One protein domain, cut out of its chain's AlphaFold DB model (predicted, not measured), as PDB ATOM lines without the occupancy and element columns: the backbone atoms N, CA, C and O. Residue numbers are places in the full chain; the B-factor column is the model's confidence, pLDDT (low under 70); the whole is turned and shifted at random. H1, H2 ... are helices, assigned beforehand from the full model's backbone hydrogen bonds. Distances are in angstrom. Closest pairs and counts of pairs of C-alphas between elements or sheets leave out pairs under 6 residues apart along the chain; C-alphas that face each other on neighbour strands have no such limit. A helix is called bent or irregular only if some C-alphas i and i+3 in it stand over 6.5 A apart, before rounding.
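What this domain is: This is residues 599 to 731 of the 793 residues of an uncharacterized protein of Helicobacter bizzozeronii (strain CIII-1) (UniProt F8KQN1). Three helices, H5, H6 and H8, stand side by side as a small up-and-down bundle at one end, each running against the one before it in the chain, with their centres in a triangle. H4 lies in the middle of the whole; H1 crosses it, and H3 and H7 pack on it too, with H2 beyond H3 at the far end from the bundle. The printed part has 133 residues with eight named helices, H1 to H8 in chain order, and no named strand; the class is all helix. The whole is compact, with a radius of gyration of the C-alphas of 14.6 A, and spans 41 by 38 by 28 A, a rounded outline.

Where its parts are: Find C-alpha 714 at (-21.566, 25.633, 87.541); from there H8, the longest helix, runs 25.4 A to C-alpha 730 at (-20.414, 47.688, 100.177). H5 is residues 669 to 679, 15.3 A, and H6 is residues 682 to 693, 16.0 A. H4 is residues 650 to 660, 15.6 A. H1, residues 599 to 612, starts at C-alpha 599 at (-33.862, 38.393, 84.867) and is 20.2 A long. H3 is residues 629 to 640, 16.4 A; H2 is residues 615 to 622 and H7 residues 696 to 702. H1 is irregular, with C-alphas 608 and 611 7.6 A apart; H2 and H8 are only just irregular, at 6.8 A from C-alpha 617 to 620 and 7.0 A from 715 to 718.

How they stand to each other: Start at H8: it touches H5 at a shallow tilt of 5 degrees, the same way, closest at the C-alphas of Leu 669 and Thr 718, 5.2 A. With residues 721 to 728 alone H8 touches H6, closest at C-alphas 688 and 725, 7.4 A. H5 and H6, a hairpin, only just touch, with 3 pairs of C-alphas within 8 A, closest at Gln 677 and Phe 685, 5.7 A. With residues 692 to 693 alone H6 touches H4, the hub, closest at C-alphas 653 and 693, 4.9 A. H1 is about perpendicular to H4 at 75 degrees and touches it, closest at C-alphas 606 and 655, 4.2 A. H7 touches H4 at a steep tilt of 39 degrees, closest at C-alphas 657 and 696, 4.9 A. H3 touches H4, closest at C-alphas 637 and 652, 5.7 A, and forms a hairpin with H2, closest at C-alphas 622 and 632, 6.2 A. H2 and H8 are apart. Every backbone O i to N i+4 pair is within hydrogen-bond range in H3, H4, H5, H6 and H7; the counts are 8 of 10 in H1, 2 of 4 in H2 and 11 of 13 in H8.

The domain as a whole: The two C-alphas farthest apart, those of Asn 643 and Ala 730, are 42.7 A apart. The printed part has no cut. Look between H7 and H8 for the long link, of 11 residues. Mean pLDDT of the printed part is 84.2; it is under 70 at residues 623, 625 to 627, 666, 727 to 728 and 730 to 731.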
ATOM      1  N   GLY A 599     -33.589  39.796  84.602       88.94
ATOM      2  CA  GLY A 599     -33.862  38.393  84.867       88.94
ATOM      3  C   GLY A 599     -34.890  37.828  83.896       88.94
ATOM      4  O   GLY A 599     -34.725  36.704  83.427       88.94
ATOM      5  N   ASP A 600     -35.902  38.620  83.527       85.12
ATOM      6  CA  ASP A 600     -36.877  38.213  82.513       85.12
ATOM      7  C   ASP A 600     -36.226  38.155  81.114       85.12
ATOM      8  O   ASP A 600     -36.517  37.229  80.354       85.12
ATOM      9  N   MET A 601     -35.277  39.059  80.809       88.44
ATOM     10  CA  MET A 601     -34.440  38.977  79.597       88.44
ATOM     11  C   MET A 601     -33.647  37.672  79.557       88.44
ATOM     12  O   MET A 601     -33.673  36.961  78.557       88.44
ATOM     13  N   LEU A 602     -32.965  37.339  80.655       91.94
ATOM     14  CA  LEU A 602     -32.157  36.129  80.764       91.94
ATOM     15  C   LEU A 602     -33.007  34.869  80.577       91.94
ATOM     16  O   LEU A 602     -32.606  33.961  79.851       91.94
ATOM     17  N   VAL A 603     -34.182  34.811  81.208       89.62
ATOM     18  CA  VAL A 603     -35.106  33.679  81.069       89.62
ATOM     19  C   VAL A 603     -35.603  33.566  79.627       89.62
ATOM     20  O   VAL A 603     -35.572  32.471  79.070       89.62
ATOM     21  N   SER A 604     -35.994  34.679  79.000       88.75
ATOM     22  CA  SER A 604     -36.425  34.708  77.596       88.75
ATOM     23  C   SER A 604     -35.319  34.248  76.643       88.75
ATOM     24  O   SER A 604     -35.545  33.375  75.806       88.75
ATOM     25  N   ALA A 605     -34.105  34.778  76.813       91.31
ATOM     26  CA  ALA A 605     -32.940  34.407  76.021       91.31
ATOM     27  C   ALA A 605     -32.605  32.920  76.175       91.31
ATOM     28  O   ALA A 605     -32.332  32.243  75.185       91.31
ATOM     29  N   LEU A 606     -32.679  32.378  77.394       91.75
ATOM     30  CA  LEU A 606     -32.495  30.949  77.619       91.75
ATOM     31  C   LEU A 606     -33.577  30.126  76.903       91.75
ATOM     32  O   LEU A 606     -33.238  29.190  76.190       91.75
ATOM     33  N   GLY A 607     -34.857  30.498  77.015       89.88
ATOM     34  CA  GLY A 607     -35.946  29.816  76.300       89.88
ATOM     35  C   GLY A 607     -35.743  29.789  74.780       89.88
ATOM     36  O   GLY A 607     -36.022  28.783  74.125       89.88
ATOM     37  N   LYS A 608     -35.178  30.866  74.228       89.25
ATOM     38  CA  LYS A 608     -34.787  30.951  72.822       89.25
ATOM     39  C   LYS A 608     -33.577  30.063  72.524       89.25
ATOM     40  O   LYS A 608     -33.690  29.160  71.709       89.25
ATOM     41  N   TYR A 609     -32.429  30.232  73.167       91.25
ATOM     42  CA  TYR A 609     -31.197  29.602  72.673       91.25
ATOM     43  C   TYR A 609     -30.840  28.236  73.288       91.25
ATOM     44  O   TYR A 609     -30.001  27.550  72.711       91.25
ATOM     45  N   ASP A 610     -31.458  27.790  74.394       91.81
ATOM     46  CA  ASP A 610     -31.030  26.584  75.142       91.81
ATOM     47  C   ASP A 610     -30.924  25.324  74.270       91.81
ATOM     48  O   ASP A 610     -29.935  24.600  74.351       91.81
ATOM     49  N   ALA A 611     -31.883  25.106  73.362       89.75
ATOM     50  CA  ALA A 611     -31.887  23.958  72.449       89.75
ATOM     51  C   ALA A 611     -30.684  23.935  71.483       89.75
ATOM     52  O   ALA A 611     -30.293  22.876  70.989       89.75
ATOM     53  N   TYR A 612     -30.079  25.094  71.212       90.62
ATOM     54  CA  TYR A 612     -28.908  25.221  70.347       90.62
ATOM     55  C   TYR A 612     -27.586  25.184  71.115       90.62
ATOM     56  O   TYR A 612     -26.548  24.956  70.489       90.62
ATOM     57  N   ILE A 613     -27.605  25.343  72.442       92.25
ATOM     58  CA  ILE A 613     -26.426  25.263  73.310       92.25
ATOM     59  C   ILE A 613     -26.083  23.786  73.541       92.25
ATOM     60  O   ILE A 613     -26.406  23.179  74.558       92.25
ATOM     61  N   THR A 614     -25.434  23.185  72.543       90.62
ATOM     62  CA  THR A 614     -24.974  21.793  72.583       90.62
ATOM     63  C   THR A 614     -23.489  21.704  72.239       90.62
ATOM     64  O   THR A 614     -23.005  22.512  71.439       90.62
ATOM     65  N   PRO A 615     -22.768  20.683  72.741       87.62
ATOM     66  CA  PRO A 615     -21.384  20.415  72.350       87.62
ATOM     67  C   PRO A 615     -21.164  20.418  70.839       87.62
ATOM     68  O   PRO A 615     -20.250  21.057  70.331       87.62
ATOM     69  N   LYS A 616     -22.067  19.767  70.096       87.31
ATOM     70  CA  LYS A 616     -22.002  19.676  68.635       87.31
ATOM     71  C   LYS A 616     -22.028  21.053  67.964       87.31
ATOM     72  O   LYS A 616     -21.308  21.272  66.992       87.31
ATOM     73  N   ASN A 617     -22.852  21.966  68.474       86.62
ATOM     74  CA  ASN A 617     -23.025  23.294  67.895       86.62
ATOM     75  C   ASN A 617     -21.941  24.286  68.339       86.62
ATOM     76  O   ASN A 617     -21.606  25.181  67.568       86.62
ATOM     77  N   LEU A 618     -21.422  24.154  69.566       89.75
ATOM     78  CA  LEU A 618     -20.526  25.142  70.173       89.75
ATOM     79  C   LEU A 618     -19.046  24.750  70.099       89.75
ATOM     80  O   LEU A 618     -18.217  25.617  69.830       89.75
ATOM     81  N   ASP A 619     -18.690  23.478  70.307       81.56
ATOM     82  CA  ASP A 619     -17.289  23.073  70.513       81.56
ATOM     83  C   ASP A 619     -16.438  23.300  69.250       81.56
ATOM     84  O   ASP A 619     -15.293  23.732  69.339       81.56
ATOM     85  N   SER A 620     -17.020  23.110  68.061       75.44
ATOM     86  CA  SER A 620     -16.338  23.346  66.777       75.44
ATOM     87  C   SER A 620     -16.056  24.824  66.476       75.44
ATOM     88  O   SER A 620     -15.316  25.122  65.542       75.44
ATOM     89  N   ILE A 621     -16.637  25.751  67.247       75.44
ATOM     90  CA  ILE A 621     -16.581  27.192  66.975       75.44
ATOM     91  C   ILE A 621     -15.914  27.952  68.123       75.44
ATOM     92  O   ILE A 621     -15.123  28.864  67.875       75.44
ATOM     93  N   LEU A 622     -16.198  27.555  69.365       77.38
ATOM     94  CA  LEU A 622     -15.583  28.109  70.571       77.38
ATOM     95  C   LEU A 622     -14.262  27.412  70.935       77.38
ATOM     96  O   LEU A 622     -13.421  28.025  71.580       77.38
ATOM     97  N   GLY A 623     -14.062  26.154  70.522       65.19
ATOM     98  CA  GLY A 623     -12.854  25.371  70.816       65.19
ATOM     99  C   GLY A 623     -11.651  25.671  69.913       65.19
ATOM    100  O   GLY A 623     -10.600  25.060  70.080       65.19
ATOM    101  N   ILE A 624     -11.797  26.591  68.956       70.69
ATOM    102  CA  ILE A 624     -10.688  27.107  68.142       70.69
ATOM    103  C   ILE A 624      -9.872  28.085  69.002       70.69
ATOM    104  O   ILE A 624     -10.437  28.776  69.855       70.69
ATOM    105  N   GLU A 625      -8.556  28.167  68.776       66.31
ATOM    106  CA  GLU A 625      -7.724  29.203  69.398       66.31
ATOM    107  C   GLU A 625      -8.364  30.587  69.220       66.31
ATOM    108  O   GLU A 625      -8.743  30.997  68.118       66.31
ATOM    109  N   HIS A 626      -8.518  31.288  70.337       64.94
ATOM    110  CA  HIS A 626      -9.168  32.587  70.425       64.94
ATOM    111  C   HIS A 626      -8.219  33.579  71.088       64.94
ATOM    112  O   HIS A 626      -7.392  33.215  71.920       64.94
ATOM    113  N   THR A 627      -8.351  34.848  70.718       63.19
ATOM    114  CA  THR A 627      -7.444  35.911  71.173       63.19
ATOM    115  C   THR A 627      -8.012  36.741  72.321       63.19
ATOM    116  O   THR A 627      -7.269  37.489  72.945       63.19
ATOM    117  N   SER A 628      -9.321  36.652  72.600       74.56
ATOM    118  CA  SER A 628      -9.975  37.377  73.701       74.56
ATOM    119  C   SER A 628     -11.379  36.839  74.020       74.56
ATOM    120  O   SER A 628     -12.021  36.204  73.180       74.56
ATOM    121  N   ALA A 629     -11.908  37.182  75.201       72.19
ATOM    122  CA  ALA A 629     -13.306  36.920  75.564       72.19
ATOM    123  C   ALA A 629     -14.306  37.593  74.597       72.19
ATOM    124  O   ALA A 629     -15.358  37.033  74.287       72.19
ATOM    125  N   ALA A 630     -13.962  38.767  74.056       79.38
ATOM    126  CA  ALA A 630     -14.794  39.470  73.081       79.38
ATOM    127  C   ALA A 630     -14.924  38.696  71.755       79.38
ATOM    128  O   ALA A 630     -16.017  38.630  71.191       79.38
ATOM    129  N   ASP A 631     -13.844  38.063  71.279       82.75
ATOM    130  CA  ASP A 631     -13.889  37.197  70.091       82.75
ATOM    131  C   ASP A 631     -14.817  35.993  70.319       82.75
ATOM    132  O   ASP A 631     -15.715  35.739  69.513       82.75
ATOM    133  N   LEU A 632     -14.689  35.312  71.465       84.62
ATOM    134  CA  LEU A 632     -15.577  34.201  71.831       84.62
ATOM    135  C   LEU A 632     -17.049  34.620  71.898       84.62
ATOM    136  O   LEU A 632     -17.921  33.901  71.414       84.62
ATOM    137  N   THR A 633     -17.326  35.793  72.465       87.56
ATOM    138  CA  THR A 633     -18.693  36.309  72.596       87.56
ATOM    139  C   THR A 633     -19.307  36.617  71.224       87.56
ATOM    140  O   THR A 633     -20.446  36.242  70.947       87.56
ATOM    141  N   ASN A 634     -18.533  37.214  70.312       88.31
ATOM    142  CA  ASN A 634     -18.974  37.474  68.938       88.31
ATOM    143  C   ASN A 634     -19.194  36.184  68.135       88.31
ATOM    144  O   ASN A 634     -20.124  36.095  67.330       88.31
ATOM    145  N   ARG A 635     -18.350  35.167  68.341       88.69
ATOM    146  CA  ARG A 635     -18.534  33.839  67.739       88.69
ATOM    147  C   ARG A 635     -19.798  33.171  68.261       88.69
ATOM    148  O   ARG A 635     -20.577  32.676  67.455       88.69
ATOM    149  N   LEU A 636     -20.037  33.215  69.573       91.94
ATOM    150  CA  LEU A 636     -21.267  32.711  70.182       91.94
ATOM    151  C   LEU A 636     -22.504  33.374  69.563       91.94
ATOM    152  O   LEU A 636     -23.421  32.669  69.147       91.94
ATOM    153  N   ALA A 637     -22.501  34.706  69.449       91.19
ATOM    154  CA  ALA A 637     -23.594  35.466  68.848       91.19
ATOM    155  C   ALA A 637     -23.899  34.992  67.420       91.19
ATOM    156  O   ALA A 637     -25.033  34.644  67.111       91.19
ATOM    157  N   LYS A 638     -22.872  34.856  66.572       87.75
ATOM    158  CA  LYS A 638     -23.027  34.345  65.197       87.75
ATOM    159  C   LYS A 638     -23.564  32.915  65.133       87.75
ATOM    160  O   LYS A 638     -24.167  32.549  64.134       87.75
ATOM    161  N   VAL A 639     -23.308  32.089  66.148       88.19
ATOM    162  CA  VAL A 639     -23.740  30.682  66.184       88.19
ATOM    163  C   VAL A 639     -25.147  30.520  66.724       88.19
ATOM    164  O   VAL A 639     -25.867  29.632  66.278       88.19
ATOM    165  N   LEU A 640     -25.543  31.331  67.692       89.12
ATOM    166  CA  LEU A 640     -26.863  31.211  68.297       89.12
ATOM    167  C   LEU A 640     -27.902  32.072  67.572       89.12
ATOM    168  O   LEU A 640     -29.052  31.660  67.482       89.12
ATOM    169  N   ASP A 641     -27.490  33.185  66.966       85.44
ATOM    170  CA  ASP A 641     -28.352  34.133  66.250       85.44
ATOM    171  C   ASP A 641     -28.026  34.173  64.738       85.44
ATOM    172  O   ASP A 641     -27.839  35.224  64.127       85.44
ATOM    173  N   LYS A 642     -27.899  32.983  64.125       78.81
ATOM    174  CA  LYS A 642     -27.415  32.778  62.737       78.81
ATOM    175  C   LYS A 642     -28.240  33.481  61.658       78.81
ATOM    176  O   LYS A 642     -27.707  33.768  60.589       78.81
ATOM    177  N   ASN A 643     -29.526  33.706  61.915       75.19
ATOM    178  CA  ASN A 643     -30.459  34.260  60.935       75.19
ATOM    179  C   ASN A 643     -30.577  35.788  61.026       75.19
ATOM    180  O   ASN A 643     -31.193  36.407  60.159       75.19
ATOM    181  N   SER A 644     -29.982  36.409  62.048       77.69
ATOM    182  CA  SER A 644     -30.014  37.857  62.217       77.69
ATOM    183  C   SER A 644     -28.945  38.538  61.363       77.69
ATOM    184  O   SER A 644     -27.769  38.172  61.375       77.69
ATOM    185  N   THR A 645     -29.337  39.596  60.650       74.00
ATOM    186  CA  THR A 645     -28.406  40.457  59.899       74.00
ATOM    187  C   THR A 645     -27.462  41.242  60.813       74.00
ATOM    188  O   THR A 645     -26.414  41.702  60.364       74.00
ATOM    189  N   ALA A 646     -27.823  41.398  62.091       79.88
ATOM    190  CA  ALA A 646     -27.003  41.998  63.135       79.88
ATOM    191  C   ALA A 646     -27.139  41.157  64.420       79.88
ATOM    192  O   ALA A 646     -27.979  41.477  65.265       79.88
ATOM    193  N   PRO A 647     -26.358  40.065  64.551       81.19
ATOM    194  CA  PRO A 647     -26.474  39.137  65.670       81.19
ATOM    195  C   PRO A 647     -26.361  39.832  67.028       81.19
ATOM    196  O   PRO A 647     -25.404  40.575  67.273       81.19
ATOM    197  N   SER A 648     -27.317  39.575  67.923       86.88
ATOM    198  CA  SER A 648     -27.269  40.096  69.290       86.88
ATOM    199  C   SER A 648     -26.122  39.448  70.061       86.88
ATOM    200  O   SER A 648     -25.980  38.230  70.079       86.88
ATOM    201  N   VAL A 649     -25.301  40.254  70.732       90.19
ATOM    202  CA  VAL A 649     -24.261  39.750  71.644       90.19
ATOM    203  C   VAL A 649     -24.843  39.445  73.024       90.19
ATOM    204  O   VAL A 649     -24.441  38.483  73.676       90.19
ATOM    205  N   GLU A 650     -25.808  40.244  73.468       90.38
ATOM    206  CA  GLU A 650     -26.307  40.219  74.840       90.38
ATOM    207  C   GLU A 650     -27.146  38.973  75.141       90.38
ATOM    208  O   GLU A 650     -26.854  38.260  76.105       90.38
ATOM    209  N   GLU A 651     -28.151  38.669  74.315       91.44
ATOM    210  CA  GLU A 651     -29.057  37.547  74.592       91.44
ATOM    211  C   GLU A 651     -28.345  36.186  74.532       91.44
ATOM    212  O   GLU A 651     -28.483  35.420  75.488       91.44
ATOM    213  N   PRO A 652     -27.533  35.867  73.500       94.00
ATOM    214  CA  PRO A 652     -26.795  34.604  73.463       94.00
ATOM    215  C   PRO A 652     -25.851  34.436  74.656       94.00
ATOM    216  O   PRO A 652     -25.739  33.342  75.208       94.00
ATOM    217  N   SER A 653     -25.219  35.526  75.099       94.94
ATOM    218  CA  SER A 653     -24.328  35.532  76.264       94.94
ATOM    219  C   SER A 653     -25.074  35.255  77.568       94.94
ATOM    220  O   SER A 653     -24.629  34.444  78.382       94.94
ATOM    221  N   LEU A 654     -26.234  35.890  77.769       95.06
ATOM    222  CA  LEU A 654     -27.096  35.635  78.928       95.06
ATOM    223  C   LEU A 654     -27.659  34.211  78.911       95.06
ATOM    224  O   LEU A 654     -27.694  33.560  79.956       95.06
ATOM    225  N   ALA A 655     -28.053  33.712  77.738       95.06
ATOM    226  CA  ALA A 655     -28.541  32.349  77.576       95.06
ATOM    227  C   ALA A 655     -27.456  31.323  77.912       95.06
ATOM    228  O   ALA A 655     -27.712  30.393  78.677       95.06
ATOM    229  N   LEU A 656     -26.226  31.514  77.418       96.00
ATOM    230  CA  LEU A 656     -25.114  30.633  77.759       96.00
ATOM    231  C   LEU A 656     -24.788  30.693  79.251       96.00
ATOM    232  O   LEU A 656     -24.626  29.639  79.862       96.00
ATOM    233  N   LEU A 657     -24.763  31.883  79.858       96.38
ATOM    234  CA  LEU A 657     -24.555  32.032  81.300       96.38
ATOM    235  C   LEU A 657     -25.611  31.256  82.102       96.38
ATOM    236  O   LEU A 657     -25.273  30.520  83.029       96.38
ATOM    237  N   ALA A 658     -26.883  31.390  81.728       95.31
ATOM    238  CA  ALA A 658     -27.992  30.695  82.374       95.31
ATOM    239  C   ALA A 658     -27.977  29.178  82.139       95.31
ATOM    240  O   ALA A 658     -28.426  28.419  82.998       95.31
ATOM    241  N   HIS A 659     -27.424  28.738  81.006       95.12
ATOM    242  CA  HIS A 659     -27.202  27.332  80.700       95.12
ATOM    243  C   HIS A 659     -26.078  26.725  81.559       95.12
ATOM    244  O   HIS A 659     -26.173  25.576  82.002       95.12
ATOM    245  N   VAL A 660     -24.999  27.472  81.817       92.56
ATOM    246  CA  VAL A 660     -23.856  26.965  82.596       92.56
ATOM    247  C   VAL A 660     -24.024  27.110  84.106       92.56
ATOM    248  O   VAL A 660     -23.499  26.287  84.848       92.56
ATOM    249  N   ALA A 661     -24.752  28.116  84.586       93.88
ATOM    250  CA  ALA A 661     -24.976  28.323  86.014       93.88
ATOM    251  C   ALA A 661     -25.964  27.302  86.597       93.88
ATOM    252  O   ALA A 661     -26.775  26.715  85.874       93.88
ATOM    253  N   ARG A 662     -25.905  27.091  87.919       91.19
ATOM    254  CA  ARG A 662     -26.908  26.318  88.666       91.19
ATOM    255  C   ARG A 662     -27.639  27.159  89.697       91.19
ATOM    256  O   ARG A 662     -27.078  28.086  90.288       91.19
ATOM    257  N   ASN A 663     -28.894  26.799  89.921       87.75
ATOM    258  CA  ASN A 663     -29.722  27.344  90.981       87.75
ATOM    259  C   ASN A 663     -29.214  26.864  92.339       87.75
ATOM    260  O   ASN A 663     -28.688  25.759  92.485       87.75
ATOM    261  N   THR A 664     -29.425  27.685  93.356       80.69
ATOM    262  CA  THR A 664     -29.202  27.322  94.756       80.69
ATOM    263  C   THR A 664     -30.552  27.140  95.453       80.69
ATOM    264  O   THR A 664     -31.554  27.652  94.955       80.69
ATOM    265  N   PRO A 665     -30.605  26.523  96.648       71.94
ATOM    266  CA  PRO A 665     -31.861  26.373  97.393       71.94
ATOM    267  C   PRO A 665     -32.574  27.690  97.732       71.94
ATOM    268  O   PRO A 665     -33.729  27.671  98.144       71.94
ATOM    269  N   ARG A 666     -31.883  28.833  97.633       67.88
ATOM    270  CA  ARG A 666     -32.406  30.148  98.030       67.88
ATOM    271  C   ARG A 666     -32.480  31.159  96.893       67.88
ATOM    272  O   ARG A 666     -33.155  32.170  97.055       67.88
ATOM    273  N   LEU A 667     -31.762  30.924  95.798       76.25
ATOM    274  CA  LEU A 667     -31.552  31.919  94.754       76.25
ATOM    275  C   LEU A 667     -31.260  31.263  93.406       76.25
ATOM    276  O   LEU A 667     -30.400  30.379  93.321       76.25
ATOM    277  N   ASN A 668     -31.922  31.748  92.359       86.75
ATOM    278  CA  ASN A 668     -31.590  31.444  90.968       86.75
ATOM    279  C   ASN A 668     -30.878  32.622  90.273       86.75
ATOM    280  O   ASN A 668     -30.785  33.726  90.817       86.75
ATOM    281  N   LEU A 669     -30.337  32.394  89.074       91.25
ATOM    282  CA  LEU A 669     -29.500  33.386  88.393       91.25
ATOM    283  C   LEU A 669     -30.283  34.649  87.996       91.25
ATOM    284  O   LEU A 669     -29.765  35.758  88.132       91.25
ATOM    285  N   ALA A 670     -31.531  34.495  87.544       91.06
ATOM    286  CA  ALA A 670     -32.384  35.634  87.198       91.06
ATOM    287  C   ALA A 670     -32.684  36.513  88.422       91.06
ATOM    288  O   ALA A 670     -32.618  37.738  88.339       91.06
ATOM    289  N   GLU A 671     -32.965  35.898  89.576       87.56
ATOM    290  CA  GLU A 671     -33.165  36.607  90.844       87.56
ATOM    291  C   GLU A 671     -31.893  37.335  91.295       87.56
ATOM    292  O   GLU A 671     -31.969  38.484  91.731       87.56
ATOM    293  N   ALA A 672     -30.724  36.704  91.145       89.19
ATOM    294  CA  ALA A 672     -29.438  37.309  91.484       89.19
ATOM    295  C   ALA A 672     -29.151  38.559  90.631       89.19
ATOM    296  O   ALA A 672     -28.761  39.600  91.164       89.19
ATOM    297  N   LEU A 673     -29.398  38.483  89.320       93.00
ATOM    298  CA  LEU A 673     -29.255  39.618  88.406       93.00
ATOM    299  C   LEU A 673     -30.277  40.724  88.684       93.00
ATOM    300  O   LEU A 673     -29.915  41.898  88.672       93.00
ATOM    301  N   ASN A 674     -31.528  40.369  88.978       90.81
ATOM    302  CA  ASN A 674     -32.563  41.342  89.331       90.81
ATOM    303  C   ASN A 674     -32.241  42.077  90.627       90.81
ATOM    304  O   ASN A 674     -32.430  43.289  90.709       90.81
ATOM    305  N   HIS A 675     -31.747  41.360  91.636       86.94
ATOM    306  CA  HIS A 675     -31.269  41.983  92.859       86.94
ATOM    307  C   HIS A 675     -30.132  42.957  92.544       86.94
ATOM    308  O   HIS A 675     -30.217  44.122  92.918       86.94
ATOM    309  N   ALA A 676     -29.128  42.524  91.775       89.12
ATOM    310  CA  ALA A 676     -28.018  43.382  91.379       89.12
ATOM    311  C   ALA A 676     -28.475  44.648  90.637       89.12
ATOM    312  O   ALA A 676     -28.028  45.737  90.987       89.12
ATOM    313  N   GLN A 677     -29.406  44.517  89.685       91.94
ATOM    314  CA  GLN A 677     -29.983  45.636  88.931       91.94
ATOM    315  C   GLN A 677     -30.690  46.649  89.834       91.94
ATOM    316  O   GLN A 677     -30.641  47.845  89.568       91.94
ATOM    317  N   LYS A 678     -31.358  46.177  90.892       89.62
ATOM    318  CA  LYS A 678     -32.058  47.037  91.853       89.62
ATOM    319  C   LYS A 678     -31.112  47.714  92.843       89.62
ATOM    320  O   LYS A 678     -31.447  48.770  93.363       89.62
ATOM    321  N   THR A 679     -29.984  47.082  93.164       84.75
ATOM    322  CA  THR A 679     -29.115  47.532  94.262       84.75
ATOM    323  C   THR A 679     -27.891  48.330  93.845       84.75
ATOM    324  O   THR A 679     -27.372  49.068  94.679       84.75
ATOM    325  N   LEU A 680     -27.395  48.131  92.626       83.44
ATOM    326  CA  LEU A 680     -26.199  48.796  92.112       83.44
ATOM    327  C   LEU A 680     -26.585  50.003  91.266       83.44
ATOM    328  O   LEU A 680     -27.685  50.049  90.710       83.44
ATOM    329  N   ASP A 681     -25.663  50.951  91.115       89.12
ATOM    330  CA  ASP A 681     -25.859  51.994  90.115       89.12
ATOM    331  C   ASP A 681     -25.837  51.403  88.683       89.12
ATOM    332  O   ASP A 681     -25.321  50.299  88.460       89.12
ATOM    333  N   PRO A 682     -26.400  52.099  87.678       89.69
ATOM    334  CA  PRO A 682     -26.506  51.555  86.325       89.69
ATOM    335  C   PRO A 682     -25.167  51.177  85.673       89.69
ATOM    336  O   PRO A 682     -25.127  50.238  84.873       89.69
ATOM    337  N   ALA A 683     -24.075  51.882  85.981       87.31
ATOM    338  CA  ALA A 683     -22.761  51.618  85.399       87.31
ATOM    339  C   ALA A 683     -22.099  50.399  86.058       87.31
ATOM    340  O   ALA A 683     -21.576  49.521  85.362       87.31
ATOM    341  N   GLU A 684     -22.182  50.298  87.382       86.06
ATOM    342  CA  GLU A 684     -21.743  49.132  88.148       86.06
ATOM    343  C   GLU A 684     -22.513  47.879  87.743       86.06
ATOM    344  O   GLU A 684     -21.910  46.842  87.457       86.06
ATOM    345  N   PHE A 685     -23.841  47.981  87.648       92.12
ATOM    346  CA  PHE A 685     -24.687  46.882  87.209       92.12
ATOM    347  C   PHE A 685     -24.349  46.440  85.784       92.12
ATOM    348  O   PHE A 685     -24.192  45.242  85.537       92.12
ATOM    349  N   LYS A 686     -24.198  47.388  84.847       90.62
ATOM    350  CA  LYS A 686     -23.799  47.080  83.468       90.62
ATOM    351  C   LYS A 686     -22.491  46.296  83.451       90.62
ATOM    352  O   LYS A 686     -22.425  45.242  82.824       90.62
ATOM    353  N   THR A 687     -21.486  46.777  84.177       86.25
ATOM    354  CA  THR A 687     -20.168  46.139  84.197       86.25
ATOM    355  C   THR A 687     -20.231  44.759  84.854       86.25
ATOM    356  O   THR A 687     -19.670  43.803  84.328       86.25
ATOM    357  N   LEU A 688     -20.971  44.612  85.958       87.81
ATOM    358  CA  LEU A 688     -21.222  43.318  86.593       87.81
ATOM    359  C   LEU A 688     -21.864  42.317  85.633       87.81
ATOM    360  O   LEU A 688     -21.387  41.190  85.501       87.81
ATOM    361  N   LYS A 689     -22.942  42.727  84.966       93.69
ATOM    362  CA  LYS A 689     -23.653  41.897  83.998       93.69
ATOM    363  C   LYS A 689     -22.701  41.427  82.901       93.69
ATOM    364  O   LYS A 689     -22.600  40.224  82.689       93.69
ATOM    365  N   GLU A 690     -21.981  42.351  82.265       90.00
ATOM    366  CA  GLU A 690     -21.039  42.053  81.176       90.00
ATOM    367  C   GLU A 690     -19.900  41.133  81.633       90.00
ATOM    368  O   GLU A 690     -19.529  40.213  80.908       90.00
ATOM    369  N   MET A 691     -19.387  41.304  82.857       85.50
ATOM    370  CA  MET A 691     -18.364  40.410  83.407       85.50
ATOM    371  C   MET A 691     -18.823  38.956  83.485       85.50
ATOM    372  O   MET A 691     -18.012  38.064  83.258       85.50
ATOM    373  N   PHE A 692     -20.086  38.693  83.813       91.62
ATOM    374  CA  PHE A 692     -20.592  37.323  83.864       91.62
ATOM    375  C   PHE A 692     -21.073  36.847  82.492       91.62
ATOM    376  O   PHE A 692     -20.728  35.741  82.083       91.62
ATOM    377  N   SER A 693     -21.836  37.663  81.762       93.62
ATOM    378  CA  SER A 693     -22.420  37.258  80.482       93.62
ATOM    379  C   SER A 693     -21.361  37.103  79.388       93.62
ATOM    380  O   SER A 693     -21.322  36.063  78.738       93.62
ATOM    381  N   HIS A 694     -20.448  38.063  79.208       89.94
ATOM    382  CA  HIS A 694     -19.439  38.001  78.139       89.94
ATOM    383  C   HIS A 694     -18.315  36.992  78.434       89.94
ATOM    384  O   HIS A 694     -17.611  36.566  77.524       89.94
ATOM    385  N   ASN A 695     -18.159  36.551  79.686       87.06
ATOM    386  CA  ASN A 695     -17.248  35.451  80.033       87.06
ATOM    387  C   ASN A 695     -17.936  34.078  80.069       87.06
ATOM    388  O   ASN A 695     -17.270  33.069  80.306       87.06
ATOM    389  N   ALA A 696     -19.242  33.997  79.792       92.25
ATOM    390  CA  ALA A 696     -19.958  32.724  79.739       92.25
ATOM    391  C   ALA A 696     -19.340  31.696  78.765       92.25
ATOM    392  O   ALA A 696     -19.241  30.529  79.157       92.25
ATOM    393  N   PRO A 697     -18.849  32.079  77.561       89.19
ATOM    394  CA  PRO A 697     -18.099  31.165  76.695       89.19
ATOM    395  C   PRO A 697     -16.869  30.570  77.379       89.19
ATOM    396  O   PRO A 697     -16.632  29.367  77.292       89.19
ATOM    397  N   SER A 698     -16.120  31.392  78.114       85.50
ATOM    398  CA  SER A 698     -14.929  30.962  78.844       85.50
ATOM    399  C   SER A 698     -15.282  29.975  79.957       85.50
ATOM    400  O   SER A 698     -14.615  28.954  80.095       85.50
ATOM    401  N   PHE A 699     -16.361  30.216  80.716       86.31
ATOM    402  CA  PHE A 699     -16.826  29.264  81.737       86.31
ATOM    403  C   PHE A 699     -17.253  27.932  81.117       86.31
ATOM    404  O   PHE A 699     -16.910  26.875  81.644       86.31
ATOM    405  N   TYR A 700     -17.967  27.980  79.989       89.25
ATOM    406  CA  TYR A 700     -18.377  26.792  79.244       89.25
ATOM    407  C   TYR A 700     -17.170  25.957  78.793       89.25
ATOM    408  O   TYR A 700     -17.139  24.751  79.038       89.25
ATOM    409  N   LEU A 701     -16.163  26.593  78.182       84.38
ATOM    410  CA  LEU A 701     -14.953  25.917  77.707       84.38
ATOM    411  C   LEU A 701     -14.125  25.346  78.861       84.38
ATOM    412  O   LEU A 701     -13.708  24.193  78.806       84.38
ATOM    413  N   LEU A 702     -13.928  26.125  79.926       81.88
ATOM    414  CA  LEU A 702     -13.089  25.743  81.060       81.88
ATOM    415  C   LEU A 702     -13.625  24.509  81.802       81.88
ATOM    416  O   LEU A 702     -12.849  23.645  82.193       81.88
ATOM    417  N   MET A 703     -14.948  24.383  81.950       80.06
ATOM    418  CA  MET A 703     -15.577  23.191  82.545       80.06
ATOM    419  C   MET A 703     -15.525  21.947  81.643       80.06
ATOM    420  O   MET A 703     -15.892  20.856  82.074       80.06
ATOM    421  N   ARG A 704     -15.130  22.106  80.377       82.12
ATOM    422  CA  ARG A 704     -15.036  21.033  79.373       82.12
ATOM    423  C   ARG A 704     -13.594  20.759  78.946       82.12
ATOM    424  O   ARG A 704     -13.360  19.914  78.085       82.12
ATOM    425  N   ASP A 705     -12.637  21.461  79.538       76.62
ATOM    426  CA  ASP A 705     -11.226  21.295  79.248       76.62
ATOM    427  C   ASP A 705     -10.727  19.975  79.849       76.62
ATOM    428  O   ASP A 705     -10.730  19.780  81.066       76.62
ATOM    429  N   GLY A 706     -10.265  19.064  78.989       74.69
ATOM    430  CA  GLY A 706      -9.757  17.754  79.399       74.69
ATOM    431  C   GLY A 706      -8.537  17.814  80.326       74.69
ATOM    432  O   GLY A 706      -8.224  16.819  80.974       74.69
ATOM    433  N   ARG A 707      -7.867  18.970  80.433       79.62
ATOM    434  CA  ARG A 707      -6.780  19.211  81.397       79.62
ATOM    435  C   ARG A 707      -7.291  19.390  82.828       79.62
ATOM    436  O   ARG A 707      -6.530  19.174  83.769       79.62
ATOM    437  N   PHE A 708      -8.563  19.757  83.002       73.88
ATOM    438  CA  PHE A 708      -9.193  20.018  84.297       73.88
ATOM    439  C   PHE A 708     -10.470  19.177  84.489       73.88
ATOM    440  O   PHE A 708     -11.546  19.729  84.712       73.88
ATOM    441  N   PRO A 709     -10.386  17.835  84.456       71.31
ATOM    442  CA  PRO A 709     -11.564  16.959  84.434       71.31
ATOM    443  C   PRO A 709     -12.452  17.062  85.688       71.31
ATOM    444  O   PRO A 709     -13.628  16.714  85.638       71.31
ATOM    445  N   SER A 710     -11.908  17.549  86.807       73.31
ATOM    446  CA  SER A 710     -12.638  17.742  88.069       73.31
ATOM    447  C   SER A 710     -13.175  19.167  88.259       73.31
ATOM    448  O   SER A 710     -13.791  19.459  89.286       73.31
ATOM    449  N   LEU A 711     -12.912  20.083  87.322       74.69
ATOM    450  CA  LEU A 711     -13.294  21.483  87.459       74.69
ATOM    451  C   LEU A 711     -14.763  21.685  87.081       74.69
ATOM    452  O   LEU A 711     -15.139  21.645  85.915       74.69
ATOM    453  N   ASN A 712     -15.591  21.972  88.083       78.38
ATOM    454  CA  ASN A 712     -16.997  22.303  87.891       78.38
ATOM    455  C   ASN A 712     -17.318  23.664  88.517       78.38
ATOM    456  O   ASN A 712     -17.438  23.793  89.735       78.38
ATOM    457  N   LEU A 713     -17.470  24.685  87.672       79.62
ATOM    458  CA  LEU A 713     -17.782  26.052  88.100       79.62
ATOM    459  C   LEU A 713     -19.285  26.305  88.250       79.62
ATOM    460  O   LEU A 713     -19.683  27.232  88.954       79.62
ATOM    461  N   ALA A 714     -20.120  25.468  87.634       84.25
ATOM    462  CA  ALA A 714     -21.566  25.633  87.541       84.25
ATOM    463  C   ALA A 714     -22.272  25.968  88.879       84.25
ATOM    464  O   ALA A 714     -23.050  26.930  88.900       84.25
ATOM    465  N   PRO A 715     -22.005  25.275  90.013       81.62
ATOM    466  CA  PRO A 715     -22.671  25.576  91.287       81.62
ATOM    467  C   PRO A 715     -22.220  26.894  91.934       81.62
ATOM    468  O   PRO A 715     -22.863  27.365  92.872       81.62
ATOM    469  N   TYR A 716     -21.134  27.500  91.450       81.31
ATOM    470  CA  TYR A 716     -20.547  28.704  92.035       81.31
ATOM    471  C   TYR A 716     -20.913  29.987  91.288       81.31
ATOM    472  O   TYR A 716     -20.825  31.056  91.887       81.31
ATOM    473  N   LEU A 717     -21.370  29.912  90.033       82.44
ATOM    474  CA  LEU A 717     -21.654  31.098  89.211       82.44
ATOM    475  C   LEU A 717     -22.778  31.977  89.788       82.44
ATOM    476  O   LEU A 717     -22.603  33.189  89.906       82.44
ATOM    477  N   THR A 718     -23.897  31.382  90.218       85.31
ATOM    478  CA  THR A 718     -25.020  32.127  90.823       85.31
ATOM    479  C   THR A 718     -24.627  32.775  92.164       85.31
ATOM    480  O   THR A 718     -24.806  33.989  92.304       85.31
ATOM    481  N   PRO A 719     -24.021  32.049  93.134       78.56
ATOM    482  CA  PRO A 719     -23.479  32.669  94.345       78.56
ATOM    483  C   PRO A 719     -22.419  33.740  94.079       78.56
ATOM    484  O   PRO A 719     -22.398  34.755  94.771       78.56
ATOM    485  N   ALA A 720     -21.533  33.531  93.100       77.62
ATOM    486  CA  ALA A 720     -20.467  34.475  92.779       77.62
ATOM    487  C   ALA A 720     -21.028  35.799  92.254       77.62
ATOM    488  O   ALA A 720     -20.526  36.860  92.633       77.62
ATOM    489  N   LEU A 721     -22.086  35.755  91.437       86.00
ATOM    490  CA  LEU A 721     -22.774  36.954  90.961       86.00
ATOM    491  C   LEU A 721     -23.402  37.727  92.122       86.00
ATOM    492  O   LEU A 721     -23.176  38.931  92.252       86.00
ATOM    493  N   GLN A 722     -24.128  37.031  93.002       81.75
ATOM    494  CA  GLN A 722     -24.742  37.645  94.179       81.75
ATOM    495  C   GLN A 722     -23.688  38.270  95.099       81.75
ATOM    496  O   GLN A 722     -23.780  39.449  95.429       81.75
ATOM    497  N   ALA A 723     -22.663  37.502  95.478       70.56
ATOM    498  CA  ALA A 723     -21.597  37.971  96.357       70.56
ATOM    499  C   ALA A 723     -20.842  39.156  95.744       70.56
ATOM    500  O   ALA A 723     -20.495  40.105  96.443       70.56
ATOM    501  N   THR A 724     -20.630  39.131  94.426       75.31
ATOM    502  CA  THR A 724     -20.029  40.250  93.704       75.31
ATOM    503  C   THR A 724     -20.883  41.505  93.791       75.31
ATOM    504  O   THR A 724     -20.352  42.569  94.098       75.31
ATOM    505  N   SER A 725     -22.185  41.385  93.544       78.88
ATOM    506  CA  SER A 725     -23.114  42.507  93.655       78.88
ATOM    507  C   SER A 725     -23.120  43.093  95.068       78.88
ATOM    508  O   SER A 725     -22.996  44.304  95.224       78.88
ATOM    509  N   THR A 726     -23.179  42.252  96.103       75.50
ATOM    510  CA  THR A 726     -23.124  42.709  97.499       75.50
ATOM    511  C   THR A 726     -21.810  43.423  97.817       75.50
ATOM    512  O   THR A 726     -21.828  44.478  98.443       75.50
ATOM    513  N   ALA A 727     -20.677  42.890  97.350       66.50
ATOM    514  CA  ALA A 727     -19.365  43.487  97.583       66.50
ATOM    515  C   ALA A 727     -19.175  44.829  96.858       66.50
ATOM    516  O   ALA A 727     -18.537  45.725  97.405       66.50
ATOM    517  N   LEU A 728     -19.723  44.978  95.645       69.44
ATOM    518  CA  LEU A 728     -19.727  46.256  94.925       69.44
ATOM    519  C   LEU A 728     -20.520  47.308  95.710       69.44
ATOM    520  O   LEU A 728     -19.980  48.369  96.005       69.44
ATOM    521  N   LYS A 729     -21.729  46.959  96.172       73.44
ATOM    522  CA  LYS A 729     -22.567  47.844  96.997       73.44
ATOM    523  C   LYS A 729     -21.875  48.289  98.293       73.44
ATOM    524  O   LYS A 729     -22.061  49.418  98.731       73.44
ATOM    525  N   ALA A 730     -21.107  47.400  98.922       65.44
ATOM    526  CA  ALA A 730     -20.414  47.688 100.177       65.44
ATOM    527  C   ALA A 730     -19.163  48.574 100.004       65.44
ATOM    528  O   ALA A 730     -18.649  49.093 100.989       65.44
ATOM    529  N   GLY A 731     -18.641  48.745  98.783       62.25
ATOM    530  CA  GLY A 731     -17.408  49.502  98.527       62.25
ATOM    531  C   GLY A 731     -16.112  48.804  98.976       62.25
ATOM    532  O   GLY A 731     -15.024  49.311  98.727       62.25
TER     533      GLY A 731